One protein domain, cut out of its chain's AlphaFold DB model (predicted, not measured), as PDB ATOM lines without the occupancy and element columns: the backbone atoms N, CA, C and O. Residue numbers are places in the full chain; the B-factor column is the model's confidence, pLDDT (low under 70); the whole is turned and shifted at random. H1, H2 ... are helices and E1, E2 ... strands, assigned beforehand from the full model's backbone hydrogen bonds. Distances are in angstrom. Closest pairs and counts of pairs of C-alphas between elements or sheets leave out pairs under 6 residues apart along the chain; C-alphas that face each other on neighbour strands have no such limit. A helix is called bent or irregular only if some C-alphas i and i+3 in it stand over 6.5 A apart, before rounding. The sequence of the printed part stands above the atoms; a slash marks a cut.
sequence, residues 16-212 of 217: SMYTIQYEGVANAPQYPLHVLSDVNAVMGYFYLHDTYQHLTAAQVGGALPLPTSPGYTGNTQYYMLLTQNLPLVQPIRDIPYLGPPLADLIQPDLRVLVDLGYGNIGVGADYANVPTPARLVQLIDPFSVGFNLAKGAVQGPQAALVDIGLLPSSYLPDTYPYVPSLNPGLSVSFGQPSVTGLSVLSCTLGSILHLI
ATOM      1  N   SER A  16      49.204  53.850  -2.149       95.19
ATOM      2  CA  SER A  16      48.580  53.359  -3.380       95.19
ATOM      3  C   SER A  16      47.396  52.477  -3.024       95.19
ATOM      4  O   SER A  16      47.536  51.536  -2.243       95.19
ATOM      5  N   MET A  17      46.233  52.780  -3.589       95.50
ATOM      6  CA  MET A  17      45.010  52.004  -3.411       95.50
ATOM      7  C   MET A  17      44.672  51.293  -4.712       95.50
ATOM      8  O   MET A  17      44.569  51.936  -5.754       95.50
ATOM      9  N   TYR A  18      44.496  49.978  -4.634       96.88
ATOM     10  CA  TYR A  18      44.114  49.136  -5.759       96.88
ATOM     11  C   TYR A  18      42.736  48.549  -5.497       96.88
ATOM     12  O   TYR A  18      42.510  47.952  -4.446       96.88
ATOM     13  N   THR A  19      41.851  48.694  -6.473       96.69
ATOM     14  CA  THR A  19      40.485  48.178  -6.426       96.69
ATOM     15  C   THR A  19      40.240  47.290  -7.638       96.69
ATOM     16  O   THR A  19      40.592  47.662  -8.756       96.69
ATOM     17  N   ILE A  20      39.633  46.122  -7.445       98.25
ATOM     18  CA  ILE A  20      39.155  45.283  -8.550       98.25
ATOM     19  C   ILE A  20      37.738  45.735  -8.936       98.25
ATOM     20  O   ILE A  20      36.865  45.880  -8.080       98.25
ATOM     21  N   GLN A  21      37.507  45.969 -10.228       97.94
ATOM     22  CA  GLN A  21      36.205  46.378 -10.753       97.94
ATOM     23  C   GLN A  21      35.141  45.302 -10.487       97.94
ATOM     24  O   GLN A  21      35.387  44.114 -10.708       97.94
ATOM     25  N   TYR A  22      33.951  45.729 -10.063       98.06
ATOM     26  CA  TYR A  22      32.812  44.886  -9.673       98.06
ATOM     27  C   TYR A  22      33.007  44.040  -8.409       98.06
ATOM     28  O   TYR A  22      32.132  43.246  -8.070       98.06
ATOM     29  N   GLU A  23      34.128  44.172  -7.702       96.88
ATOM     30  CA  GLU A  23      34.333  43.477  -6.434       96.88
ATOM     31  C   GLU A  23      33.432  44.116  -5.367       96.88
ATOM     32  O   GLU A  23      33.642  45.260  -4.977       96.88
ATOM     33  N   GLY A  24      32.389  43.407  -4.925       91.69
ATOM     34  CA  GLY A  24      31.276  44.000  -4.174       91.69
ATOM     35  C   GLY A  24      31.612  44.613  -2.814       91.69
ATOM     36  O   GLY A  24      30.760  45.290  -2.237       91.69
ATOM     37  N   VAL A  25      32.824  44.413  -2.291       91.62
ATOM     38  CA  VAL A  25      33.318  45.104  -1.096       91.62
ATOM     39  C   VAL A  25      33.985  46.418  -1.502       91.62
ATOM     40  O   VAL A  25      33.498  47.480  -1.132       91.62
ATOM     41  N   ALA A  26      35.071  46.400  -2.273       91.94
ATOM     42  CA  ALA A  26      35.826  47.612  -2.605       91.94
ATOM     43  C   ALA A  26      35.202  48.464  -3.729       91.94
ATOM     44  O   ALA A  26      35.501  49.655  -3.837       91.94
ATOM     45  N   ASN A  27      34.334  47.882  -4.556       94.19
ATOM     46  CA  ASN A  27      33.673  48.515  -5.694       94.19
ATOM     47  C   ASN A  27      32.190  48.121  -5.767       94.19
ATOM     48  O   ASN A  27      31.733  47.518  -6.734       94.19
ATOM     49  N   ALA A  28      31.429  48.471  -4.731       93.44
ATOM     50  CA  ALA A  28      29.977  48.322  -4.741       93.44
ATOM     51  C   ALA A  28      29.304  49.298  -5.739       93.44
ATOM     52  O   ALA A  28      29.829  50.397  -5.961       93.44
ATOM     53  N   PRO A  29      28.127  48.952  -6.300       94.81
ATOM     54  CA  PRO A  29      27.359  49.843  -7.163       94.81
ATOM     55  C   PRO A  29      27.018  51.163  -6.467       94.81
ATOM     56  O   PRO A  29      26.642  51.200  -5.293       94.81
ATOM     57  N   GLN A  30      27.101  52.266  -7.212       91.75
ATOM     58  CA  GLN A  30      26.692  53.585  -6.726       91.75
ATOM     59  C   GLN A  30      25.163  53.695  -6.647       91.75
ATOM     60  O   GLN A  30      24.653  54.454  -5.821       91.75
ATOM     61  N   TYR A  31      24.436  52.938  -7.477       92.31
ATOM     62  CA  TYR A  31      22.977  52.966  -7.575       92.31
ATOM     63  C   TYR A  31      22.357  51.611  -7.190       92.31
ATOM     64  O   TYR A  31      22.057  50.807  -8.071       92.31
ATOM     65  N   PRO A  32      22.092  51.360  -5.893       89.31
ATOM     66  CA  PRO A  32      21.653  50.056  -5.368       89.31
ATOM     67  C   PRO A  32      20.191  49.687  -5.695       89.31
ATOM     68  O   PRO A  32      19.599  48.823  -5.058       89.31
ATOM     69  N   LEU A  33      19.550  50.402  -6.626       91.88
ATOM     70  CA  LEU A  33      18.280  49.978  -7.227       91.88
ATOM     71  C   LEU A  33      18.506  49.219  -8.547       91.88
ATOM     72  O   LEU A  33      17.566  48.646  -9.099       91.88
ATOM     73  N   HIS A  34      19.740  49.200  -9.060       94.94
ATOM     74  CA  HIS A  34      20.111  48.448 -10.251       94.94
ATOM     75  C   HIS A  34      20.439  47.001  -9.879       94.94
ATOM     76  O   HIS A  34      21.593  46.620  -9.708       94.94
ATOM     77  N   VAL A  35      19.393  46.174  -9.822       96.44
ATOM     78  CA  VAL A  35      19.464  44.779  -9.354       96.44
ATOM     79  C   VAL A  35      20.539  43.955 -10.068       96.44
ATOM     80  O   VAL A  35      21.224  43.165  -9.427       96.44
ATOM     81  N   LEU A  36      20.725  44.127 -11.383       97.94
ATOM     82  CA  LEU A  36      21.771  43.400 -12.117       97.94
ATOM     83  C   LEU A  36      23.175  43.774 -11.634       97.94
ATOM     84  O   LEU A  36      24.034  42.904 -11.514       97.94
ATOM     85  N   SER A  37      23.396  45.046 -11.319       98.00
ATOM     86  CA  SER A  37      24.653  45.559 -10.780       98.00
ATOM     87  C   SER A  37      24.912  45.035  -9.375       98.00
ATOM     88  O   SER A  37      26.037  44.637  -9.079       98.00
ATOM     89  N   ASP A  38      23.873  44.977  -8.541       97.50
ATOM     90  CA  ASP A  38      23.951  44.441  -7.181       97.50
ATOM     91  C   ASP A  38      24.244  42.939  -7.189       97.50
ATOM     92  O   ASP A  38      25.137  42.475  -6.484       97.50
ATOM     93  N   VAL A  39      23.553  42.175  -8.040       98.44
ATOM     94  CA  VAL A  39      23.839  40.747  -8.236       98.44
ATOM     95  C   VAL A  39      25.267  40.565  -8.740       98.44
ATOM     96  O   VAL A  39      25.996  39.732  -8.209       98.44
ATOM     97  N   ASN A  40      25.709  41.368  -9.710       98.69
ATOM     98  CA  ASN A  40      27.080  41.311 -10.203       98.69
ATOM     99  C   ASN A  40      28.111  41.624  -9.115       98.69
ATOM    100  O   ASN A  40      29.134  40.953  -9.054       98.69
ATOM    101  N   ALA A  41      27.832  42.579  -8.230       98.06
ATOM    102  CA  ALA A  41      28.699  42.919  -7.109       98.06
ATOM    103  C   ALA A  41      28.758  41.803  -6.055       98.06
ATOM    104  O   ALA A  41      29.839  41.459  -5.578       98.06
ATOM    105  N   VAL A  42      27.618  41.185  -5.725       98.12
ATOM    106  CA  VAL A  42      27.564  40.012  -4.836       98.12
ATOM    107  C   VAL A  42      28.367  38.856  -5.426       98.12
ATOM    108  O   VAL A  42      29.160  38.234  -4.726       98.12
ATOM    109  N   MET A  43      28.221  38.591  -6.722       98.50
ATOM    110  CA  MET A  43      29.031  37.580  -7.398       98.50
ATOM    111  C   MET A  43      30.509  37.990  -7.434       98.50
ATOM    112  O   MET A  43      31.383  37.154  -7.235       98.50
ATOM    113  N   GLY A  44      30.807  39.279  -7.589       98.25
ATOM    114  CA  GLY A  44      32.160  39.820  -7.499       98.25
ATOM    115  C   GLY A  44      32.799  39.610  -6.129       98.25
ATOM    116  O   GLY A  44      33.989  39.329  -6.064       98.25
ATOM    117  N   TYR A  45      32.031  39.644  -5.037       97.38
ATOM    118  CA  TYR A  45      32.548  39.229  -3.732       97.38
ATOM    119  C   TYR A  45      33.036  37.773  -3.763       97.38
ATOM    120  O   TYR A  45      34.156  37.494  -3.349       97.38
ATOM    121  N   PHE A  46      32.241  36.846  -4.302       97.19
ATOM    122  CA  PHE A  46      32.615  35.428  -4.330       97.19
ATOM    123  C   PHE A  46      33.747  35.100  -5.308       97.19
ATOM    124  O   PHE A  46      34.539  34.210  -5.018       97.19
ATOM    125  N   TYR A  47      33.827  35.789  -6.449       97.56
ATOM    126  CA  TYR A  47      34.774  35.450  -7.519       97.56
ATOM    127  C   TYR A  47      36.009  36.351  -7.601       97.56
ATOM    128  O   TYR A  47      36.967  35.986  -8.278       97.56
ATOM    129  N   LEU A  48      35.994  37.531  -6.974       97.94
ATOM    130  CA  LEU A  48      37.078  38.514  -7.089       97.94
ATOM    131  C   LEU A  48      37.700  38.887  -5.740       97.94
ATOM    132  O   LEU A  48      38.885  39.220  -5.705       97.94
ATOM    133  N   HIS A  49      36.954  38.842  -4.631       95.56
ATOM    134  CA  HIS A  49      37.427  39.394  -3.356       95.56
ATOM    135  C   HIS A  49      38.655  38.674  -2.790       95.56
ATOM    136  O   HIS A  49      39.541  39.310  -2.227       95.56
ATOM    137  N   ASP A  50      38.747  37.354  -2.939       94.62
ATOM    138  CA  ASP A  50      39.896  36.592  -2.442       94.62
ATOM    139  C   ASP A  50      41.120  36.661  -3.373       94.62
ATOM    140  O   ASP A  50      42.217  36.243  -2.992       94.62
ATOM    141  N   THR A  51      40.966  37.241  -4.568       96.06
ATOM    142  CA  THR A  51      41.983  37.199  -5.625       96.06
ATOM    143  C   THR A  51      43.098  38.224  -5.447       96.06
ATOM    144  O   THR A  51      44.155  38.068  -6.056       96.06
ATOM    145  N   TYR A  52      42.932  39.230  -4.574       95.44
ATOM    146  CA  TYR A  52      43.968  40.243  -4.312       95.44
ATOM    147  C   TYR A  52      45.320  39.617  -3.945       95.44
ATOM    148  O   TYR A  52      46.364  40.086  -4.395       95.44
ATOM    149  N   GLN A  53      45.314  38.525  -3.173       94.69
ATOM    150  CA  GLN A  53      46.532  37.818  -2.752       94.69
ATOM    151  C   GLN A  53      47.242  37.072  -3.899       94.69
ATOM    152  O   GLN A  53      48.384  36.641  -3.747       94.69
ATOM    153  N   HIS A  54      46.565  36.904  -5.036       95.75
ATOM    154  CA  HIS A  54      47.043  36.180  -6.212       95.75
ATOM    155  C   HIS A  54      47.392  37.108  -7.382       95.75
ATOM    156  O   HIS A  54      47.789  36.627  -8.444       95.75
ATOM    157  N   LEU A  55      47.274  38.429  -7.204       95.75
ATOM    158  CA  LEU A  55      47.645  39.390  -8.236       95.75
ATOM    159  C   LEU A  55      49.146  39.317  -8.527       95.75
ATOM    160  O   LEU A  55      49.999  39.477  -7.656       95.75
ATOM    161  N   THR A  56      49.468  39.108  -9.798       97.00
ATOM    162  CA  THR A  56      50.845  39.153 -10.289       97.00
ATOM    163  C   THR A  56      51.353  40.593 -10.348       97.00
ATOM    164  O   THR A  56      50.586  41.541 -10.527       97.00
ATOM    165  N   ALA A  57      52.675  40.772 -10.304       96.75
ATOM    166  CA  ALA A  57      53.292  42.087 -10.485       96.75
ATOM    167  C   ALA A  57      52.895  42.750 -11.821       96.75
ATOM    168  O   ALA A  57      52.748  43.967 -11.880       96.75
ATOM    169  N   ALA A  58      52.672  41.956 -12.875       97.00
ATOM    170  CA  ALA A  58      52.205  42.457 -14.165       97.00
ATOM    171  C   ALA A  58      50.770  43.006 -14.093       97.00
ATOM    172  O   ALA A  58      50.504  44.069 -14.643       97.00
ATOM    173  N   GLN A  59      49.861  42.332 -13.380       96.38
ATOM    174  CA  GLN A  59      48.493  42.825 -13.174       96.38
ATOM    175  C   GLN A  59      48.471  44.101 -12.332       96.38
ATOM    176  O   GLN A  59      47.766  45.044 -12.672       96.38
ATOM    177  N   VAL A  60      49.283  44.163 -11.272       97.00
ATOM    178  CA  VAL A  60      49.420  45.375 -10.449       97.00
ATOM    179  C   VAL A  60      50.022  46.527 -11.261       97.00
ATOM    180  O   VAL A  60      49.529  47.650 -11.193       97.00
ATOM    181  N   GLY A  61      51.053  46.256 -12.068       96.81
ATOM    182  CA  GLY A  61      51.685  47.250 -12.942       96.81
ATOM    183  C   GLY A  61      50.809  47.698 -14.116       96.81
ATOM    184  O   GLY A  61      50.993  48.802 -14.619       96.81
ATOM    185  N   GLY A  62      49.857  46.863 -14.539       96.38
ATOM    186  CA  GLY A  62      48.869  47.164 -15.576       96.38
ATOM    187  C   GLY A  62      47.566  47.773 -15.056       96.38
ATOM    188  O   GLY A  62      46.672  48.041 -15.857       96.38
ATOM    189  N   ALA A  63      47.426  47.978 -13.742       97.50
ATOM    190  CA  ALA A  63      46.236  48.592 -13.168       97.50
ATOM    191  C   ALA A  63      46.071  50.035 -13.671       97.50
ATOM    192  O   ALA A  63      47.029  50.806 -13.753       97.50
ATOM    193  N   LEU A  64      44.838  50.409 -13.997       97.62
ATOM    194  CA  LEU A  64      44.531  51.690 -14.615       97.62
ATOM    195  C   LEU A  64      44.547  52.802 -13.555       97.62
ATOM    196  O   LEU A  64      43.749  52.727 -12.616       97.62
ATOM    197  N   PRO A  65      45.410  53.831 -13.668       97.06
ATOM    198  CA  PRO A  65      45.361  54.981 -12.772       97.06
ATOM    199  C   PRO A  65      44.015  55.701 -12.882       97.06
ATOM    200  O   PRO A  65      43.539  55.998 -13.981       97.06
ATOM    201  N   LEU A  66      43.415  56.003 -11.733       95.88
ATOM    202  CA  LEU A  66      42.158  56.731 -11.655       95.88
ATOM    203  C   LEU A  66      42.408  58.237 -11.497       95.88
ATOM    204  O   LEU A  66      43.264  58.640 -10.705       95.88
ATOM    205  N   PRO A  67      41.647  59.089 -12.203       94.00
ATOM    206  CA  PRO A  67      41.767  60.530 -12.064       94.00
ATOM    207  C   PRO A  67      41.326  60.998 -10.675       94.00
ATOM    208  O   PRO A  67      40.342  60.520 -10.099       94.00
ATOM    209  N   THR A  68      42.032  62.004 -10.170       94.19
ATOM    210  CA  THR A  68      41.689  62.728  -8.944       94.19
ATOM    211  C   THR A  68      41.101  64.099  -9.263       94.19
ATOM    212  O   THR A  68      41.301  64.635 -10.356       94.19
ATOM    213  N   SER A  69      40.391  64.686  -8.303       93.12
ATOM    214  CA  SER A  69      39.750  65.991  -8.436       93.12
ATOM    215  C   SER A  69      40.763  67.085  -8.813       93.12
ATOM    216  O   SER A  69      41.900  67.048  -8.326       93.12
ATOM    217  N   PRO A  70      40.378  68.093  -9.620       92.50
ATOM    218  CA  PRO A  70      41.259  69.202  -9.977       92.50
ATOM    219  C   PRO A  70      41.888  69.867  -8.746       92.50
ATOM    220  O   PRO A  70      41.207  70.130  -7.757       92.50
ATOM    221  N   GLY A  71      43.194  70.132  -8.807       92.62
ATOM    222  CA  GLY A  71      43.940  70.752  -7.706       92.62
ATOM    223  C   GLY A  71      44.277  69.819  -6.537       92.62
ATOM    224  O   GLY A  71      44.768  70.293  -5.517       92.62
ATOM    225  N   TYR A  72      44.036  68.512  -6.658       93.62
ATOM    226  CA  TYR A  72      44.438  67.546  -5.640       93.62
ATOM    227  C   TYR A  72      45.969  67.471  -5.496       93.62
ATOM    228  O   TYR A  72      46.686  67.232  -6.464       93.62
ATOM    229  N   THR A  73      46.457  67.662  -4.268       92.00
ATOM    230  CA  THR A  73      47.887  67.660  -3.900       92.00
ATOM    231  C   THR A  73      48.227  66.613  -2.832       92.00
ATOM    232  O   THR A  73      49.277  66.688  -2.198       92.00
ATOM    233  N   GLY A  74      47.328  65.653  -2.588       90.62
ATOM    234  CA  GLY A  74      47.537  64.594  -1.600       90.62
ATOM    235  C   GLY A  74      48.499  63.501  -2.072       90.62
ATOM    236  O   GLY A  74      48.850  63.414  -3.246       90.62
ATOM    237  N   ASN A  75      48.894  62.628  -1.141       91.94
ATOM    238  CA  ASN A  75      49.889  61.574  -1.385       91.94
ATOM    239  C   ASN A  75      49.283  60.203  -1.733       91.94
ATOM    240  O   ASN A  75      50.013  59.210  -1.790       91.94
ATOM    241  N   THR A  76      47.966  60.127  -1.939       95.44
ATOM    242  CA  THR A  76      47.281  58.875  -2.288       95.44
ATOM    243  C   THR A  76      47.057  58.779  -3.791       95.44
ATOM    244  O   THR A  76      46.448  59.677  -4.375       95.44
ATOM    245  N   GLN A  77      47.521  57.682  -4.385       95.44
ATOM    246  CA  GLN A  77      47.284  57.282  -5.770       95.44
ATOM    247  C   GLN A  77      46.240  56.162  -5.814       95.44
ATOM    248  O   GLN A  77      46.224  55.286  -4.948       95.44
ATOM    249  N   TYR A  78      45.383  56.183  -6.829       96.56
ATOM    250  CA  TYR A  78      44.258  55.262  -6.959       96.56
ATOM    251  C   TYR A  78      44.358  54.506  -8.276       96.56
ATOM    252  O   TYR A  78      44.607  55.108  -9.319       96.56
ATOM    253  N   TYR A  79      44.130  53.201  -8.228       97.69
ATOM    254  CA  TYR A  79      44.237  52.311  -9.372       97.69
ATOM    255  C   TYR A  79      43.062  51.340  -9.405       97.69
ATOM    256  O   TYR A  79      42.614  50.851  -8.366       97.69
ATOM    257  N   MET A  80      42.598  51.022 -10.610       97.88
ATOM    258  CA  MET A  80      41.567  50.018 -10.836       97.88
ATOM    259  C   MET A  80      42.096  48.890 -11.714       97.88
ATOM    260  O   MET A  80      42.609  49.127 -12.809       97.88
ATOM    261  N   LEU A  81      41.927  47.654 -11.258       98.12
ATOM    262  CA  LEU A  81      42.036  46.479 -12.111       98.12
ATOM    263  C   LEU A  81      40.674  46.254 -12.771       98.12
ATOM    264  O   LEU A  81      39.704  45.928 -12.090       98.12
ATOM    265  N   LEU A  82      40.592  46.477 -14.084       97.81
ATOM    266  CA  LEU A  82      39.359  46.249 -14.837       97.81
ATOM    267  C   LEU A  82      39.075  44.752 -14.980       97.81
ATOM    268  O   LEU A  82      39.984  43.950 -15.198       97.81
ATOM    269  N   THR A  83      37.797  44.391 -14.911       97.94
ATOM    270  CA  THR A  83      37.355  42.997 -14.886       97.94
ATOM    271  C   THR A  83      36.730  42.625 -16.231       97.94
ATOM    272  O   THR A  83      35.621  43.047 -16.567       97.94
ATOM    273  N   GLN A  84      37.447  41.807 -17.012       97.88
ATOM    274  CA  GLN A  84      37.033  41.406 -18.364       97.88
ATOM    275  C   GLN A  84      35.799  40.503 -18.386       97.88
ATOM    276  O   GLN A  84      35.072  40.525 -19.372       97.88
ATOM    277  N   ASN A  85      35.539  39.722 -17.338       98.25
ATOM    278  CA  ASN A  85      34.376  38.841 -17.278       98.25
ATOM    279  C   ASN A  85      33.446  39.289 -16.165       98.25
ATOM    280  O   ASN A  85      33.879  39.411 -15.026       98.25
ATOM    281  N   LEU A  86      32.179  39.541 -16.484       98.62
ATOM    282  CA  LEU A  86      31.206  39.916 -15.463       98.62
ATOM    283  C   LEU A  86      31.071  38.778 -14.446       98.62
ATOM    284  O   LEU A  86      30.709  37.668 -14.849       98.62
ATOM    285  N   PRO A  87      31.286  39.035 -13.143       98.62
ATOM    286  CA  PRO A  87      31.095  38.012 -12.121       98.62
ATOM    287  C   PRO A  87      29.716  37.344 -12.160       98.62
ATOM    288  O   PRO A  87      29.615  36.147 -11.907       98.62
ATOM    289  N   LEU A  88      28.651  38.068 -12.537       98.31
ATOM    290  CA  LEU A  88      27.308  37.480 -12.650       98.31
ATOM    291  C   LEU A  88      27.210  36.383 -13.723       98.31
ATOM    292  O   LEU A  88      26.362  35.503 -13.616       98.31
ATOM    293  N   VAL A  89      28.064  36.436 -14.751       98.19
ATOM    294  CA  VAL A  89      28.076  35.478 -15.869       98.19
ATOM    295  C   VAL A  89      29.031  34.312 -15.589       98.19
ATOM    296  O   VAL A  89      28.977  33.292 -16.275       98.19
ATOM    297  N   GLN A  90      29.865  34.401 -14.547       98.19
ATOM    298  CA  GLN A  90      30.839  33.365 -14.209       98.19
ATOM    299  C   GLN A  90      30.228  31.954 -14.076       98.19
ATOM    300  O   GLN A  90      30.785  31.042 -14.684       98.19
ATOM    301  N   PRO A  91      29.048  31.740 -13.451       97.81
ATOM    302  CA  PRO A  91      28.438  30.407 -13.391       97.81
ATOM    303  C   PRO A  91      28.134  29.780 -14.759       97.81
ATOM    304  O   PRO A  91      28.174  28.562 -14.905       97.81
ATOM    305  N   ILE A  92      27.823  30.598 -15.772       98.25
ATOM    306  CA  ILE A  92      27.641  30.118 -17.150       98.25
ATOM    307  C   ILE A  92      29.001  29.745 -17.726       98.25
ATOM    308  O   ILE A  92      29.145  28.678 -18.319       98.25
ATOM    309  N   ARG A  93      30.008  30.599 -17.517       97.88
ATOM    310  CA  ARG A  93      31.371  30.387 -18.012       97.88
ATOM    311  C   ARG A  93      32.032  29.137 -17.413       97.88
ATOM    312  O   ARG A  93      32.840  28.512 -18.093       97.88
ATOM    313  N   ASP A  94      31.640  28.741 -16.203       97.25
ATOM    314  CA  ASP A  94      32.118  27.536 -15.514       97.25
ATOM    315  C   ASP A  94      31.615  26.222 -16.152       97.25
ATOM    316  O   ASP A  94      32.143  25.147 -15.856       97.25
ATOM    317  N   ILE A  95      30.621  26.270 -17.052       98.00
ATOM    318  CA  ILE A  95      30.152  25.090 -17.790       98.00
ATOM    319  C   ILE A  95      31.235  24.665 -18.800       98.00
ATOM    320  O   ILE A  95      31.568  25.440 -19.702       98.00
ATOM    321  N   PRO A  96      31.768  23.429 -18.732       96.19
ATOM    322  CA  PRO A  96      32.832  22.997 -19.631       96.19
ATOM    323  C   PRO A  96      32.437  23.095 -21.106       96.19
ATOM    324  O   PRO A  96      31.331  22.713 -21.491       96.19
ATOM    325  N   TYR A  97      33.381  23.548 -21.933       91.75
ATOM    326  CA  TYR A  97      33.285  23.693 -23.392       91.75
ATOM    327  C   TYR A  97      32.279  24.744 -23.883       91.75
ATOM    328  O   TYR A  97      32.656  25.635 -24.634       91.75
ATOM    329  N   LEU A  98      31.015  24.661 -23.465       94.44
ATOM    330  CA  LEU A  98      29.941  25.540 -23.934       94.44
ATOM    331  C   LEU A  98      29.814  26.829 -23.117       94.44
ATOM    332  O   LEU A  98      29.240  27.797 -23.604       94.44
ATOM    333  N   GLY A  99      30.337  26.861 -21.892       98.00
ATOM    334  CA  GLY A  99      30.217  28.009 -21.001       98.00
ATOM    335  C   GLY A  99      30.820  29.293 -21.565       98.00
ATOM    336  O   GLY A  99      30.095  30.280 -21.663       98.00
ATOM    337  N   PRO A 100      32.105  29.302 -21.972       97.56
ATOM    338  CA  PRO A 100      32.746  30.481 -22.550       97.56
ATOM    339  C   PRO A 100      31.988  31.109 -23.729       97.56
ATOM    340  O   PRO A 100      31.592  32.261 -23.579       97.56
ATOM    341  N   PRO A 101      31.652  30.387 -24.819       98.19
ATOM    342  CA  PRO A 101      30.933  31.005 -25.933       98.19
ATOM    343  C   PRO A 101      29.529  31.488 -25.545       98.19
ATOM    344  O   PRO A 101      29.072  32.509 -26.052       98.19
ATOM    345  N   LEU A 102      28.826  30.794 -24.637       98.44
ATOM    346  CA  LEU A 102      27.520  31.252 -24.150       98.44
ATOM    347  C   LEU A 102      27.637  32.511 -23.286       98.44
ATOM    348  O   LEU A 102      26.789  33.395 -23.382       98.44
ATOM    349  N   ALA A 103      28.674  32.597 -22.452       98.50
ATOM    350  CA  ALA A 103      28.968  33.768 -21.642       98.50
ATOM    351  C   ALA A 103      29.332  34.965 -22.528       98.50
ATOM    352  O   ALA A 103      28.729  36.027 -22.391       98.50
ATOM    353  N   ASP A 104      30.260  34.782 -23.468       98.25
ATOM    354  CA  ASP A 104      30.717  35.831 -24.380       98.25
ATOM    355  C   ASP A 104      29.617  36.310 -25.335       98.25
ATOM    356  O   ASP A 104      29.584  37.489 -25.680       98.25
ATOM    357  N   LEU A 105      28.644  35.451 -25.665       98.56
ATOM    358  CA  LEU A 105      27.458  35.825 -26.438       98.56
ATOM    359  C   LEU A 105      26.598  36.895 -25.746       98.56
ATOM    360  O   LEU A 105      26.098  37.797 -26.413       98.56
ATOM    361  N   ILE A 106      26.391  36.785 -24.430       98.38
ATOM    362  CA  ILE A 106      25.445  37.637 -23.681       98.38
ATOM    363  C   ILE A 106      26.130  38.738 -22.866       98.38
ATOM    364  O   ILE A 106      25.503  39.737 -22.509       98.38
ATOM    365  N   GLN A 107      27.409  38.554 -22.537       98.75
ATOM    366  CA  GLN A 107      28.149  39.422 -21.630       98.75
ATOM    367  C   GLN A 107      28.224  40.886 -22.088       98.75
ATOM    368  O   GLN A 107      28.097  41.744 -21.215       98.75
ATOM    369  N   PRO A 108      28.418  41.221 -23.380       98.81
ATOM    370  CA  PRO A 108      28.515  42.620 -23.794       98.81
ATOM    371  C   PRO A 108      27.264  43.429 -23.422       98.81
ATOM    372  O   PRO A 108      27.375  44.458 -22.762       98.81
ATOM    373  N   ASP A 109      26.065  42.935 -23.727       98.75
ATOM    374  CA  ASP A 109      24.830  43.644 -23.370       98.75
ATOM    375  C   ASP A 109      24.581  43.637 -21.861       98.75
ATOM    376  O   ASP A 109      24.209  44.661 -21.284       98.75
ATOM    377  N   LEU A 110      24.854  42.513 -21.187       98.75
ATOM    378  CA  LEU A 110      24.778  42.455 -19.728       98.75
ATOM    379  C   LEU A 110      25.730  43.450 -19.064       98.75
ATOM    380  O   LEU A 110      25.368  44.010 -18.033       98.75
ATOM    381  N   ARG A 111      26.902  43.725 -19.652       98.81
ATOM    382  CA  ARG A 111      27.837  44.717 -19.112       98.81
ATOM    383  C   ARG A 111      27.223  46.100 -19.169       98.81
ATOM    384  O   ARG A 111      27.273  46.795 -18.166       98.81
ATOM    385  N   VAL A 112      26.569  46.461 -20.273       98.69
ATOM    386  CA  VAL A 112      25.856  47.744 -20.359       98.69
ATOM    387  C   VAL A 112      24.832  47.876 -19.237       98.69
ATOM    388  O   VAL A 112      24.773  48.910 -18.581       98.69
ATOM    389  N   LEU A 113      24.053  46.825 -18.982       98.31
ATOM    390  CA  LEU A 113      23.017  46.855 -17.950       98.31
ATOM    391  C   LEU A 113      23.583  46.867 -16.524       98.31
ATOM    392  O   LEU A 113      23.008  47.508 -15.647       98.31
ATOM    393  N   VAL A 114      24.698  46.174 -16.288       98.44
ATOM    394  CA  VAL A 114      25.429  46.200 -15.015       98.44
ATOM    395  C   VAL A 114      26.046  47.570 -14.778       98.44
ATOM    396  O   VAL A 114      25.918  48.107 -13.679       98.44
ATOM    397  N   ASP A 115      26.658  48.169 -15.792       97.94
ATOM    398  CA  ASP A 115      27.382  49.434 -15.669       97.94
ATOM    399  C   ASP A 115      26.448  50.620 -15.397       97.94
ATOM    400  O   ASP A 115      26.885  51.615 -14.826       97.94
ATOM    401  N   LEU A 116      25.143  50.495 -15.671       96.25
ATOM    402  CA  LEU A 116      24.124  51.462 -15.231       96.25
ATOM    403  C   LEU A 116      24.066  51.637 -13.703       96.25
ATOM    404  O   LEU A 116      23.707  52.703 -13.212       96.25
ATOM    405  N   GLY A 117      24.410  50.606 -12.930       94.94
ATOM    406  CA  GLY A 117      24.484  50.722 -11.470       94.94
ATOM    407  C   GLY A 117      25.770  51.374 -10.968       94.94
ATOM    408  O   GLY A 117      25.890  51.655  -9.773       94.94
ATOM    409  N   TYR A 118      26.726  51.631 -11.861       93.69
ATOM    410  CA  TYR A 118      28.009  52.242 -11.552       93.69
ATOM    411  C   TYR A 118      28.063  53.695 -12.048       93.69
ATOM    412  O   TYR A 118      27.342  54.123 -12.953       93.69
ATOM    413  N   GLY A 119      28.897  54.491 -11.383       87.50
ATOM    414  CA  GLY A 119      29.217  55.851 -11.803       87.50
ATOM    415  C   GLY A 119      30.323  55.870 -12.849       87.50
ATOM    416  O   GLY A 119      31.139  54.954 -12.928       87.50
ATOM    417  N   ASN A 120      30.383  56.953 -13.619       89.44
ATOM    418  CA  ASN A 120      31.498  57.212 -14.523       89.44
ATOM    419  C   ASN A 120      32.670  57.802 -13.733       89.44
ATOM    420  O   ASN A 120      32.503  58.828 -13.072       89.44
ATOM    421  N   ILE A 121      33.860  57.209 -13.840       89.25
ATOM    422  CA  ILE A 121      35.085  57.769 -13.250       89.25
ATOM    423  C   ILE A 121      35.877  58.480 -14.347       89.25
ATOM    424  O   ILE A 121      36.276  57.866 -15.336       89.25
ATOM    425  N   GLY A 122      36.104  59.787 -14.204       86.12
ATOM    426  CA  GLY A 122      36.668  60.575 -15.297       86.12
ATOM    427  C   GLY A 122      36.622  62.084 -15.102       86.12
ATOM    428  O   GLY A 122      35.994  62.608 -14.187       86.12
ATOM    429  N   VAL A 123      37.263  62.805 -16.024       79.44
ATOM    430  CA  VAL A 123      37.137  64.266 -16.112       79.44
ATOM    431  C   VAL A 123      35.671  64.633 -16.357       79.44
ATOM    432  O   VAL A 123      35.058  64.125 -17.292       79.44
ATOM    433  N   GLY A 124      35.119  65.516 -15.522       80.50
ATOM    434  CA  GLY A 124      33.708  65.910 -15.601       80.50
ATOM    435  C   GLY A 124      32.728  64.884 -15.021       80.50
ATOM    436  O   GLY A 124      31.522  65.054 -15.183       80.50
ATOM    437  N   ALA A 125      33.225  63.841 -14.348       88.25
ATOM    438  CA  ALA A 125      32.425  62.823 -13.679       88.25
ATOM    439  C   ALA A 125      32.895  62.622 -12.222       88.25
ATOM    440  O   ALA A 125      33.220  63.608 -11.555       88.25
ATOM    441  N   ASP A 126      32.894  61.386 -11.713       91.06
ATOM    442  CA  ASP A 126      33.391  61.078 -10.371       91.06
ATOM    443  C   ASP A 126      34.931  60.952 -10.368       91.06
ATOM    444  O   ASP A 126      35.558  60.511 -11.338       91.06
ATOM    445  N   TYR A 127      35.545  61.332  -9.250       93.44
ATOM    446  CA  TYR A 127      36.977  61.290  -8.970       93.44
ATOM    447  C   TYR A 127      37.277  60.329  -7.819       93.44
ATOM    448  O   TYR A 127      36.541  60.267  -6.834       93.44
ATOM    449  N   ALA A 128      38.405  59.621  -7.899       93.00
ATOM    450  CA  ALA A 128      38.718  58.541  -6.961       93.00
ATOM    451  C   ALA A 128      39.040  59.008  -5.528       93.00
ATOM    452  O   ALA A 128      38.820  58.274  -4.569       93.00
ATOM    453  N   ASN A 129      39.548  60.231  -5.367       92.44
ATOM    454  CA  ASN A 129      39.929  60.796  -4.068       92.44
ATOM    455  C   ASN A 129      38.768  61.471  -3.317       92.44
ATOM    456  O   ASN A 129      38.967  61.972  -2.209       92.44
ATOM    457  N   VAL A 130      37.584  61.541  -3.921       91.00
ATOM    458  CA  VAL A 130      36.394  62.130  -3.304       91.00
ATOM    459  C   VAL A 130      35.472  60.983  -2.884       91.00
ATOM    460  O   VAL A 130      35.218  60.087  -3.686       91.00
ATOM    461  N   PRO A 131      34.972  60.963  -1.635       88.25
ATOM    462  CA  PRO A 131      34.038  59.930  -1.206       88.25
ATOM    463  C   PRO A 131      32.791  59.903  -2.097       88.25
ATOM    464  O   PRO A 131      32.112  60.921  -2.232       88.25
ATOM    465  N   THR A 132      32.475  58.734  -2.661       87.00
ATOM    466  CA  THR A 132      31.284  58.516  -3.493       87.00
ATOM    467  C   THR A 132      30.244  57.704  -2.720       87.00
ATOM    468  O   THR A 132      30.356  56.482  -2.632       87.00
ATOM    469  N   PRO A 133      29.232  58.348  -2.126       85.38
ATOM    470  CA  PRO A 133      28.161  57.645  -1.436       85.38
ATOM    471  C   PRO A 133      27.151  57.037  -2.418       85.38
ATOM    472  O   PRO A 133      27.052  57.447  -3.577       85.38
ATOM    473  N   ALA A 134      26.334  56.109  -1.916       88.12
ATOM    474  CA  ALA A 134      25.208  55.559  -2.663       88.12
ATOM    475  C   ALA A 134      24.180  56.643  -3.049       88.12
ATOM    476  O   ALA A 134      23.906  57.595  -2.300       88.12
ATOM    477  N   ARG A 135      23.573  56.467  -4.224       86.06
ATOM    478  CA  ARG A 135      22.602  57.371  -4.851       86.06
ATOM    479  C   ARG A 135      21.383  56.571  -5.303       86.06
ATOM    480  O   ARG A 135      21.513  55.457  -5.779       86.06
ATOM    481  N   LEU A 136      20.187  57.140  -5.170       84.12
ATOM    482  CA  LEU A 136      18.955  56.416  -5.510       84.12
ATOM    483  C   LEU A 136      18.689  56.362  -7.016       84.12
ATOM    484  O   LEU A 136      18.245  55.339  -7.517       84.12
ATOM    485  N   VAL A 137      18.937  57.463  -7.727       81.38
ATOM    486  CA  VAL A 137      18.588  57.600  -9.146       81.38
ATOM    487  C   VAL A 137      19.742  58.190  -9.940       81.38
ATOM    488  O   VAL A 137      20.386  59.148  -9.499       81.38
ATOM    489  N   GLN A 138      19.976  57.620 -11.118       85.88
ATOM    490  CA  GLN A 138      20.925  58.105 -12.111       85.88
ATOM    491  C   GLN A 138      20.166  58.749 -13.275       85.88
ATOM    492  O   GLN A 138      19.099  58.267 -13.658       85.88
ATOM    493  N   LEU A 139      20.718  59.815 -13.864       90.12
ATOM    494  CA  LEU A 139      20.240  60.283 -15.163       90.12
ATOM    495  C   LEU A 139      20.948  59.498 -16.266       90.12
ATOM    496  O   LEU A 139      22.110  59.756 -16.577       90.12
ATOM    497  N   ILE A 140      20.234  58.530 -16.824       93.62
ATOM    498  CA  ILE A 140      20.719  57.665 -17.898       93.62
ATOM    499  C   ILE A 140      20.766  58.452 -19.213       93.62
ATOM    500  O   ILE A 140      19.839  59.206 -19.511       93.62
ATOM    501  N   ASP A 141      21.817  58.248 -20.010       95.56
ATOM    502  CA  ASP A 141      21.862  58.679 -21.407       95.56
ATOM    503  C   ASP A 141      21.299  57.562 -22.308       95.56
ATOM    504  O   ASP A 141      21.993  56.578 -22.594       95.56
ATOM    505  N   PRO A 142      20.044  57.683 -22.780       95.88
ATOM    506  CA  PRO A 142      19.407  56.630 -23.560       95.88
ATOM    507  C   PRO A 142      20.082  56.409 -24.918       95.88
ATOM    508  O   PRO A 142      19.995  55.304 -25.454       95.88
ATOM    509  N   PHE A 143      20.764  57.417 -25.476       97.19
ATOM    510  CA  PHE A 143      21.451  57.271 -26.757       97.19
ATOM    511  C   PHE A 143      22.705  56.422 -26.601       97.19
ATOM    512  O   PHE A 143      22.877  55.457 -27.347       97.19
ATOM    513  N   SER A 144      23.540  56.721 -25.603       96.88
ATOM    514  CA  SER A 144      24.732  55.921 -25.306       96.88
ATOM    515  C   SER A 144      24.370  54.501 -24.881       96.88
ATOM    516  O   SER A 144      24.999  53.548 -25.341       96.88
ATOM    517  N   VAL A 145      23.326  54.319 -24.066       98.06
ATOM    518  CA  VAL A 145      22.835  52.978 -23.708       98.06
ATOM    519  C   VAL A 145      22.355  52.219 -24.942       98.06
ATOM    520  O   VAL A 145      22.816  51.107 -25.183       98.06
ATOM    521  N   GLY A 146      21.480  52.815 -25.757       98.44
ATOM    522  CA  GLY A 146      20.957  52.170 -26.961       98.44
ATOM    523  C   GLY A 146      22.051  51.825 -27.973       98.44
ATOM    524  O   GLY A 146      22.068  50.718 -28.509       98.44
ATOM    525  N   PHE A 147      23.004  52.735 -28.188       98.50
ATOM    526  CA  PHE A 147      24.158  52.500 -29.053       98.50
ATOM    527  C   PHE A 147      25.019  51.338 -28.547       98.50
ATOM    528  O   PHE A 147      25.379  50.457 -29.326       98.50
ATOM    529  N   ASN A 148      25.330  51.307 -27.249       98.62
ATOM    530  CA  ASN A 148      26.179  50.262 -26.687       98.62
ATOM    531  C   ASN A 148      25.477  48.903 -26.604       98.62
ATOM    532  O   ASN A 148      26.149  47.903 -26.811       98.62
ATOM    533  N   LEU A 149      24.158  48.850 -26.392       98.81
ATOM    534  CA  LEU A 149      23.380  47.609 -26.519       98.81
ATOM    535  C   LEU A 149      23.357  47.110 -27.971       98.81
ATOM    536  O   LEU A 149      23.591  45.941 -28.241       98.81
ATOM    537  N   ALA A 150      23.142  47.992 -28.952       98.69
ATOM    538  CA  ALA A 150      23.207  47.590 -30.359       98.69
ATOM    539  C   ALA A 150      24.609  47.082 -30.742       98.69
ATOM    540  O   ALA A 150      24.751  46.118 -31.494       98.69
ATOM    541  N   LYS A 151      25.654  47.717 -30.204       98.75
ATOM    542  CA  LYS A 151      27.040  47.298 -30.390       98.75
ATOM    543  C   LYS A 151      27.332  45.967 -29.693       98.75
ATOM    544  O   LYS A 151      27.950  45.100 -30.305       98.75
ATOM    545  N   GLY A 152      26.884  45.787 -28.453       98.69
ATOM    546  CA  GLY A 152      27.048  44.553 -27.688       98.69
ATOM    547  C   GLY A 152      26.351  43.362 -28.345       98.69
ATOM    548  O   GLY A 152      26.972  42.309 -28.488       98.69
ATOM    549  N   ALA A 153      25.155  43.569 -28.902       98.62
ATOM    550  CA  ALA A 153      24.429  42.576 -29.695       98.62
ATOM    551  C   ALA A 153      25.180  42.107 -30.959       98.62
ATOM    552  O   ALA A 153      24.899  41.023 -31.471       98.62
ATOM    553  N   VAL A 154      26.142  42.889 -31.467       98.62
ATOM    554  CA  VAL A 154      27.055  42.472 -32.549       98.62
ATOM    555  C   VAL A 154      28.313  41.814 -31.982       98.62
ATOM    556  O   VAL A 154      28.740  40.764 -32.461       98.62
ATOM    557  N   GLN A 155      28.900  42.414 -30.946       98.81
ATOM    558  CA  GLN A 155      30.132  41.932 -30.327       98.81
ATOM    559  C   GLN A 155      29.981  40.542 -29.702       98.81
ATOM    560  O   GLN A 155      30.912  39.748 -29.794       98.81
ATOM    561  N   GLY A 156      28.828  40.239 -29.102       98.62
ATOM    562  CA  GLY A 156      28.571  38.962 -28.439       98.62
ATOM    563  C   GLY A 156      28.637  37.771 -29.398       98.62
ATOM    564  O   GLY A 156      29.491  36.902 -29.221       98.62
ATOM    565  N   PRO A 157      27.813  37.732 -30.464       98.62
ATOM    566  CA  PRO A 157      27.907  36.693 -31.486       98.62
ATOM    567  C   PRO A 157      29.294  36.612 -32.124       98.62
ATOM    568  O   PRO A 157      29.788  35.516 -32.374       98.62
ATOM    569  N   GLN A 158      29.945  37.753 -32.364       98.56
ATOM    570  CA  GLN A 158      31.296  37.791 -32.919       98.56
ATOM    571  C   GLN A 158      32.317  37.110 -31.993       98.56
ATOM    572  O   GLN A 158      33.076  36.266 -32.464       98.56
ATOM    573  N   ALA A 159      32.305  37.415 -30.694       98.44
ATOM    574  CA  ALA A 159      33.175  36.777 -29.708       98.44
ATOM    575  C   ALA A 159      32.877  35.276 -29.575       98.44
ATOM    576  O   ALA A 159      33.781  34.459 -29.724       98.44
ATOM    577  N   ALA A 160      31.600  34.902 -29.449       98.25
ATOM    578  CA  ALA A 160      31.188  33.503 -29.351       98.25
ATOM    579  C   ALA A 160      31.616  32.671 -30.575       98.25
ATOM    580  O   ALA A 160      32.021  31.519 -30.431       98.25
ATOM    581  N   LEU A 161      31.554  33.243 -31.786       98.50
ATOM    582  CA  LEU A 161      32.031  32.596 -33.015       98.50
ATOM    583  C   LEU A 161      33.554  32.411 -33.030       98.50
ATOM    584  O   LEU A 161      34.032  31.418 -33.585       98.50
ATOM    585  N   VAL A 162      34.316  33.337 -32.438       98.31
ATOM    586  CA  VAL A 162      35.760  33.153 -32.233       98.31
ATOM    587  C   VAL A 162      36.016  32.021 -31.239       98.31
ATOM    588  O   VAL A 162      36.834  31.148 -31.526       98.31
ATOM    589  N   ASP A 163      35.289  31.980 -30.121       97.19
ATOM    590  CA  ASP A 163      35.478  30.973 -29.068       97.19
ATOM    591  C   ASP A 163      35.252  29.539 -29.562       97.19
ATOM    592  O   ASP A 163      35.953  28.616 -29.145       97.19
ATOM    593  N   ILE A 164      34.307  29.340 -30.488       97.62
ATOM    594  CA  ILE A 164      34.052  28.028 -31.111       97.62
ATOM    595  C   ILE A 164      34.897  27.766 -32.367       97.62
ATOM    596  O   ILE A 164      34.716  26.742 -33.027       97.62
ATOM    597  N   GLY A 165      35.811  28.674 -32.720       97.56
ATOM    598  CA  GLY A 165      36.750  28.509 -33.830       97.56
ATOM    599  C   GLY A 165      36.165  28.723 -35.230       97.56
ATOM    600  O   GLY A 165      36.783  28.308 -36.210       97.56
ATOM    601  N   LEU A 166      34.995  29.361 -35.352       98.12
ATOM    602  CA  LEU A 166      34.408  29.731 -36.649       98.12
ATOM    603  C   LEU A 166      34.938  31.069 -37.187       98.12
ATOM    604  O   LEU A 166      34.874  31.306 -38.393       98.12
ATOM    605  N   LEU A 167      35.478  31.927 -36.318       98.25
ATOM    606  CA  LEU A 167      36.188  33.154 -36.684       98.25
ATOM    607  C   LEU A 167      37.618  33.152 -36.113       98.25
ATOM    608  O   LEU A 167      37.859  32.548 -35.068       98.25
ATOM    609  N   PRO A 168      38.588  33.820 -36.768       98.12
ATOM    610  CA  PRO A 168      39.946  33.921 -36.242       98.12
ATOM    611  C   PRO A 168      40.018  34.904 -35.065       98.12
ATOM    612  O   PRO A 168      39.226  35.838 -34.974       98.12
ATOM    613  N   SER A 169      41.025  34.757 -34.198       97.06
ATOM    614  CA  SER A 169      41.192  35.582 -32.985       97.06
ATOM    615  C   SER A 169      41.307  37.088 -33.243       97.06
ATOM    616  O   SER A 169      40.978  37.884 -32.369       97.06
ATOM    617  N   SER A 170      41.709  37.497 -34.450       97.50
ATOM    618  CA  SER A 170      41.715  38.903 -34.874       97.50
ATOM    619  C   SER A 170      40.319  39.532 -34.950       97.50
ATOM    620  O   SER A 170      40.214  40.740 -35.128       97.50
ATOM    621  N   TYR A 171      39.256  38.727 -34.861       97.75
ATOM    622  CA  TYR A 171      37.870  39.181 -34.783       97.75
ATOM    623  C   TYR A 171      37.391  39.313 -33.336       97.75
ATOM    624  O   TYR A 171      36.225  39.631 -33.140       97.75
ATOM    625  N   LEU A 172      38.219  39.100 -32.307       98.00
ATOM    626  CA  LEU A 172      37.782  39.442 -30.954       98.00
ATOM    627  C   LEU A 172      37.524  40.949 -30.864       98.00
ATOM    628  O   LEU A 172      38.396  41.731 -31.253       98.00
ATOM    629  N   PRO A 173      36.350  41.376 -30.369       98.31
ATOM    630  CA  PRO A 173      36.108  42.789 -30.156       98.31
ATOM    631  C   PRO A 173      37.108  43.363 -29.143       98.31
ATOM    632  O   PRO A 173      37.513  42.701 -28.194       98.31
ATOM    633  N   ASP A 174      37.489  44.619 -29.323       97.44
ATOM    634  CA  ASP A 174      38.516  45.301 -28.523       97.44
ATOM    635  C   ASP A 174      37.995  46.589 -27.870       97.44
ATOM    636  O   ASP A 174      38.741  47.378 -27.295       97.44
ATOM    637  N   THR A 175      36.684  46.807 -27.942       98.19
ATOM    638  CA  THR A 175      36.032  48.011 -27.439       98.19
ATOM    639  C   THR A 175      34.834  47.675 -26.569       98.19
ATOM    640  O   THR A 175      34.246  46.597 -26.665       98.19
ATOM    641  N   TYR A 176      34.433  48.637 -25.744       98.50
ATOM    642  CA  TYR A 176      33.205  48.568 -24.958       98.50
ATOM    643  C   TYR A 176      31.967  48.300 -25.846       98.50
ATOM    644  O   TYR A 176      31.901  48.886 -26.934       98.50
ATOM    645  N   PRO A 177      30.991  47.474 -25.414       98.62
ATOM    646  CA  PRO A 177      30.924  46.808 -24.106       98.62
ATOM    647  C   PRO A 177      31.637  45.456 -23.963       98.62
ATOM    648  O   PRO A 177      31.674  44.924 -22.857       98.62
ATOM    649  N   TYR A 178      32.257  44.893 -25.000       98.56
ATOM    650  CA  TYR A 178      33.017  43.643 -24.855       98.56
ATOM    651  C   TYR A 178      34.266  43.783 -23.971       98.56
ATOM    652  O   TYR A 178      34.553  42.888 -23.178       98.56
ATOM    653  N   VAL A 179      34.979  44.911 -24.044       98.31
ATOM    654  CA  VAL A 179      36.070  45.265 -23.111       98.31
ATOM    655  C   VAL A 179      35.528  46.229 -22.040       98.31
ATOM    656  O   VAL A 179      34.741  47.114 -22.388       98.31
ATOM    657  N   PRO A 180      35.885  46.085 -20.749       97.88
ATOM    658  CA  PRO A 180      35.409  46.968 -19.685       97.88
ATOM    659  C   PRO A 180      35.910  48.410 -19.844       97.88
ATOM    660  O   PRO A 180      36.965  48.664 -20.422       97.88
ATOM    661  N   SER A 181      35.162  49.362 -19.282       96.50
ATOM    662  CA  SER A 181      35.508  50.787 -19.262       96.50
ATOM    663  C   SER A 181      35.254  51.386 -17.877       96.50
ATOM    664  O   SER A 181      34.336  50.965 -17.183       96.50
ATOM    665  N   LEU A 182      36.048  52.390 -17.488       94.00
ATOM    666  CA  LEU A 182      35.790  53.214 -16.292       94.00
ATOM    667  C   LEU A 182      34.660  54.226 -16.495       94.00
ATOM    668  O   LEU A 182      34.070  54.718 -15.535       94.00
ATOM    669  N   ASN A 183      34.444  54.612 -17.748       94.44
ATOM    670  CA  ASN A 183      33.511  55.657 -18.129       94.44
ATOM    671  C   ASN A 183      32.908  55.297 -19.490       94.44
ATOM    672  O   ASN A 183      33.368  55.783 -20.527       94.44
ATOM    673  N   PRO A 184      31.929  54.380 -19.515       94.75
ATOM    674  CA  PRO A 184      31.217  54.022 -20.737       94.75
ATOM    675  C   PRO A 184      30.244  55.107 -21.227       94.75
ATOM    676  O   PRO A 184      29.634  54.935 -22.281       94.75
ATOM    677  N   GLY A 185      30.076  56.212 -20.488       93.94
ATOM    678  CA  GLY A 185      29.204  57.318 -20.890       93.94
ATOM    679  C   GLY A 185      27.712  56.982 -20.834       93.94
ATOM    680  O   GLY A 185      26.910  57.657 -21.465       93.94
ATOM    681  N   LEU A 186      27.312  55.952 -20.080       95.12
ATOM    682  CA  LEU A 186      25.906  55.522 -19.998       95.12
ATOM    683  C   LEU A 186      25.009  56.490 -19.222       95.12
ATOM    684  O   LEU A 186      23.789  56.327 -19.188       95.12
ATOM    685  N   SER A 187      25.605  57.479 -18.566       91.62
ATOM    686  CA  SER A 187      24.901  58.416 -17.714       91.62
ATOM    687  C   SER A 187      25.523  59.796 -17.737       91.62
ATOM    688  O   SER A 187      26.725  59.980 -17.944       91.62
ATOM    689  N   VAL A 188      24.668  60.779 -17.490       87.25
ATOM    690  CA  VAL A 188      25.059  62.177 -17.383       87.25
ATOM    691  C   VAL A 188      25.497  62.443 -15.950       87.25
ATOM    692  O   VAL A 188      24.723  62.267 -15.004       87.25
ATOM    693  N   SER A 189      26.741  62.892 -15.784       82.00
ATOM    694  CA  SER A 189      27.233  63.320 -14.477       82.00
ATOM    695  C   SER A 189      26.923  64.797 -14.236       82.00
ATOM    696  O   SER A 189      27.130  65.645 -15.100       82.00
ATOM    697  N   PHE A 190      26.442  65.103 -13.033       75.44
ATOM    698  CA  PHE A 190      26.184  66.467 -12.550       75.44
ATOM    699  C   PHE A 190      27.206  66.887 -11.488       75.44
ATOM    700  O   PHE A 190      26.921  67.712 -10.621       75.44
ATOM    701  N   GLY A 191      28.388  66.274 -11.536       76.25
ATOM    702  CA  GLY A 191      29.379  66.339 -10.475       76.25
ATOM    703  C   GLY A 191      29.145  65.292  -9.386       76.25
ATOM    704  O   GLY A 191      28.113  64.613  -9.329       76.25
ATOM    705  N   GLN A 192      30.145  65.180  -8.520       84.38
ATOM    706  CA  GLN A 192      30.246  64.150  -7.497       84.38
ATOM    707  C   GLN A 192      29.844  64.718  -6.126       84.38
ATOM    708  O   GLN A 192      30.606  65.485  -5.530       84.38
ATOM    709  N   PRO A 193      28.648  64.391  -5.604       77.00
ATOM    710  CA  PRO A 193      28.267  64.793  -4.258       77.00
ATOM    711  C   PRO A 193      29.054  63.983  -3.219       77.00
ATOM    712  O   PRO A 193      29.201  62.773  -3.353       77.00
ATOM    713  N   SER A 194      29.494  64.633  -2.140       72.62
ATOM    714  CA  SER A 194      30.179  63.973  -1.015       72.62
ATOM    715  C   SER A 194      29.227  63.406   0.049       72.62
ATOM    716  O   SER A 194      29.674  62.803   1.023       72.62
ATOM    717  N   VAL A 195      27.911  63.593  -0.119       71.94
ATOM    718  CA  VAL A 195      26.851  63.131   0.797       71.94
ATOM    719  C   VAL A 195      25.828  62.256   0.072       71.94
ATOM    720  O   VAL A 195      25.666  62.348  -1.144       71.94
ATOM    721  N   THR A 196      25.134  61.385   0.811       72.19
ATOM    722  CA  THR A 196      24.138  60.464   0.234       72.19
ATOM    723  C   THR A 196      22.966  61.219  -0.395       72.19
ATOM    724  O   THR A 196      22.585  62.299   0.061       72.19
ATOM    725  N   GLY A 197      22.318  60.619  -1.401       67.00
ATOM    726  CA  GLY A 197      21.128  61.216  -2.027       67.00
ATOM    727  C   GLY A 197      19.991  61.493  -1.033       67.00
ATOM    728  O   GLY A 197      19.321  62.518  -1.127       67.00
ATOM    729  N   LEU A 198      19.823  60.628  -0.026       67.06
ATOM    730  CA  LEU A 198      18.844  60.837   1.042       67.06
ATOM    731  C   LEU A 198      19.198  62.045   1.919       67.06
ATOM    732  O   LEU A 198      18.302  62.798   2.282       67.06
ATOM    733  N   SER A 199      20.490  62.270   2.193       69.25
ATOM    734  CA  SER A 199      20.953  63.458   2.916       69.25
ATOM    735  C   SER A 199      20.674  64.743   2.135       69.25
ATOM    736  O   SER A 199      20.279  65.737   2.737       69.25
ATOM    737  N   VAL A 200      20.847  64.736   0.807       66.31
ATOM    738  CA  VAL A 200      20.480  65.881  -0.044       66.31
ATOM    739  C   VAL A 200      18.978  66.145   0.064       66.31
ATOM    740  O   VAL A 200      18.579  67.262   0.387       66.31
ATOM    741  N   LEU A 201      18.147  65.113  -0.128       64.44
ATOM    742  CA  LEU A 201      16.687  65.229  -0.059       64.44
ATOM    743  C   LEU A 201      16.209  65.726   1.310       64.44
ATOM    744  O   LEU A 201      15.372  66.626   1.366       64.44
ATOM    745  N   SER A 202      16.753  65.203   2.413       68.12
ATOM    746  CA  SER A 202      16.388  65.653   3.759       68.12
ATOM    747  C   SER A 202      16.815  67.096   4.028       68.12
ATOM    748  O   SER A 202      16.057  67.839   4.643       68.12
ATOM    749  N   CYS A 203      17.985  67.529   3.544       67.06
ATOM    750  CA  CYS A 203      18.430  68.919   3.678       67.06
ATOM    751  C   CYS A 203      17.552  69.881   2.867       67.06
ATOM    752  O   CYS A 203      17.180  70.944   3.366       67.06
ATOM    753  N   THR A 204      17.175  69.510   1.639       67.12
ATOM    754  CA  THR A 204      16.261  70.309   0.814       67.12
ATOM    755  C   THR A 204      14.874  70.390   1.452       67.12
ATOM    756  O   THR A 204      14.334  71.486   1.591       67.12
ATOM    757  N   LEU A 205      14.317  69.261   1.906       61.72
ATOM    758  CA  LEU A 205      13.024  69.231   2.597       61.72
ATOM    759  C   LEU A 205      13.055  70.027   3.905       61.72
ATOM    760  O   LEU A 205      12.147  70.814   4.152       61.72
ATOM    761  N   GLY A 206      14.109  69.887   4.711       69.06
ATOM    762  CA  GLY A 206      14.303  70.683   5.924       69.06
ATOM    763  C   GLY A 206      14.371  72.185   5.634       69.06
ATOM    764  O   GLY A 206      13.725  72.972   6.320       69.06
ATOM    765  N   SER A 207      15.061  72.582   4.560       71.50
ATOM    766  CA  SER A 207      15.122  73.986   4.127       71.50
ATOM    767  C   SER A 207      13.748  74.528   3.713       71.50
ATOM    768  O   SER A 207      13.425  75.667   4.035       71.50
ATOM    769  N   ILE A 208      12.916  73.718   3.046       68.56
ATOM    770  CA  ILE A 208      11.539  74.094   2.680       68.56
ATOM    771  C   ILE A 208      10.646  74.187   3.924       68.56
ATOM    772  O   ILE A 208       9.867  75.126   4.050       68.56
ATOM    773  N   LEU A 209      10.767  73.250   4.866       71.56
ATOM    774  CA  LEU A 209       9.980  73.253   6.103       71.56
ATOM    775  C   LEU A 209      10.298  74.461   6.994       71.56
ATOM    776  O   LEU A 209       9.398  74.978   7.645       71.56
ATOM    777  N   HIS A 210      11.532  74.969   6.975       71.44
ATOM    778  CA  HIS A 210      11.908  76.207   7.669       71.44
ATOM    779  C   HIS A 210      11.271  77.476   7.073       71.44
ATOM    780  O   HIS A 210      11.267  78.518   7.725       71.44
ATOM    781  N   LEU A 211      10.730  77.409   5.851       76.25
ATOM    782  CA  LEU A 211       9.958  78.505   5.256       76.25
ATOM    783  C   LEU A 211       8.508  78.537   5.759       76.25
ATOM    784  O   LEU A 211       7.807  79.519   5.516       76.25
ATOM    785  N   ILE A 212       8.046  77.489   6.452       74.88
ATOM    786  CA  ILE A 212       6.729  77.471   7.085       74.88
ATOM    787  C   ILE A 212       6.844  78.224   8.419       74.88
ATOM    788  O   ILE A 212       7.597  77.791   9.295       74.88
TER     789      ILE A 212
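AT A GLANCE: This is residues 16 to 212 of the 217 residues of the protein "PE-PPE domain-containing protein" of Mycobacterium kansasii (UniProt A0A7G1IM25). Helices H3, H4 and H5 lie side by side in a row, each running opposite to the next, with H1 set crosswise over H3; the small sheet E1-E2 lies to one side, and residues 199 to 212, mostly H6, stick out as an arm. The 197 printed residues hold six named helices and two parallel strands, in the order E1 H1 H2 E2 H3 H4 H5 H6: mostly helix, with under half of the residues in named elements. The whole is compact, with a radius of gyration of the C-alphas of 18.6 A, spanning 69 by 37 by 28 A.

HOW THE PARTS SIT: E1, residues 16 to 20, and E2, residues 76 to 81, are parallel at 23 degrees, with N 17 and O 77 within hydrogen-bond range at 2.9 A. With H1, residues 35 to 54, and H2, residues 57 to 61, between them in the chain, they form a strand-helix-strand unit. H1, with residues 39 to 48 alone, touches H3, residues 87 to 93, about perpendicular at 82 degrees; the closest C-alphas, of Asn 40 and Leu 88, are 4.6 A apart. H4, residues 99 to 115, is the hub and forms hairpins with H3, at a shallow tilt of 17 degrees (closest C-alphas Arg 93 and Gly 99, 4.0 A), and with H5, residues 142 to 163, at 13 degrees (Leu 105 and Gly 156, 3.9 A). H4 also touches H1, at a steep tilt of 66 degrees, with residues 113 to 115 alone; the closest C-alphas, of Ser 37 and Val 114, are 4.4 A apart. H2 and H6, residues 197 to 209, touch no helix. Every O i to N i+4 pair is within hydrogen-bond range in H2 and H6, against 11 of 16 in H1, 1 of 3 in H3, with 3 of 4 O i to N i+3 pairs, 10 of 13 in H4 and 16 of 18 in H5.

IN THESE COORDINATES: E1 begins at C-alpha 16, (48.580, 53.359, -3.380). H1 measures 29.1 A, H4 22.3 A, H5 30.8 A and H6 18.3 A, ending at C-alpha 209, (9.980, 73.253, 6.103). H1, H3 and H4 are irregular: C-alphas 47 and 50 are 7.3 A apart, 88 and 91 7.2 A, and 105 and 108 7.4 A.

THE WHOLE: The C-alphas of Gly 165 and Ile 212, the two farthest apart, are 70.5 A apart. The printed part has no cut. The links E1 to H1, H2 to E2, H4 to H5 and H5 to H6 are long. Confidence is low, under 70, at residues 197 to 206 and 208.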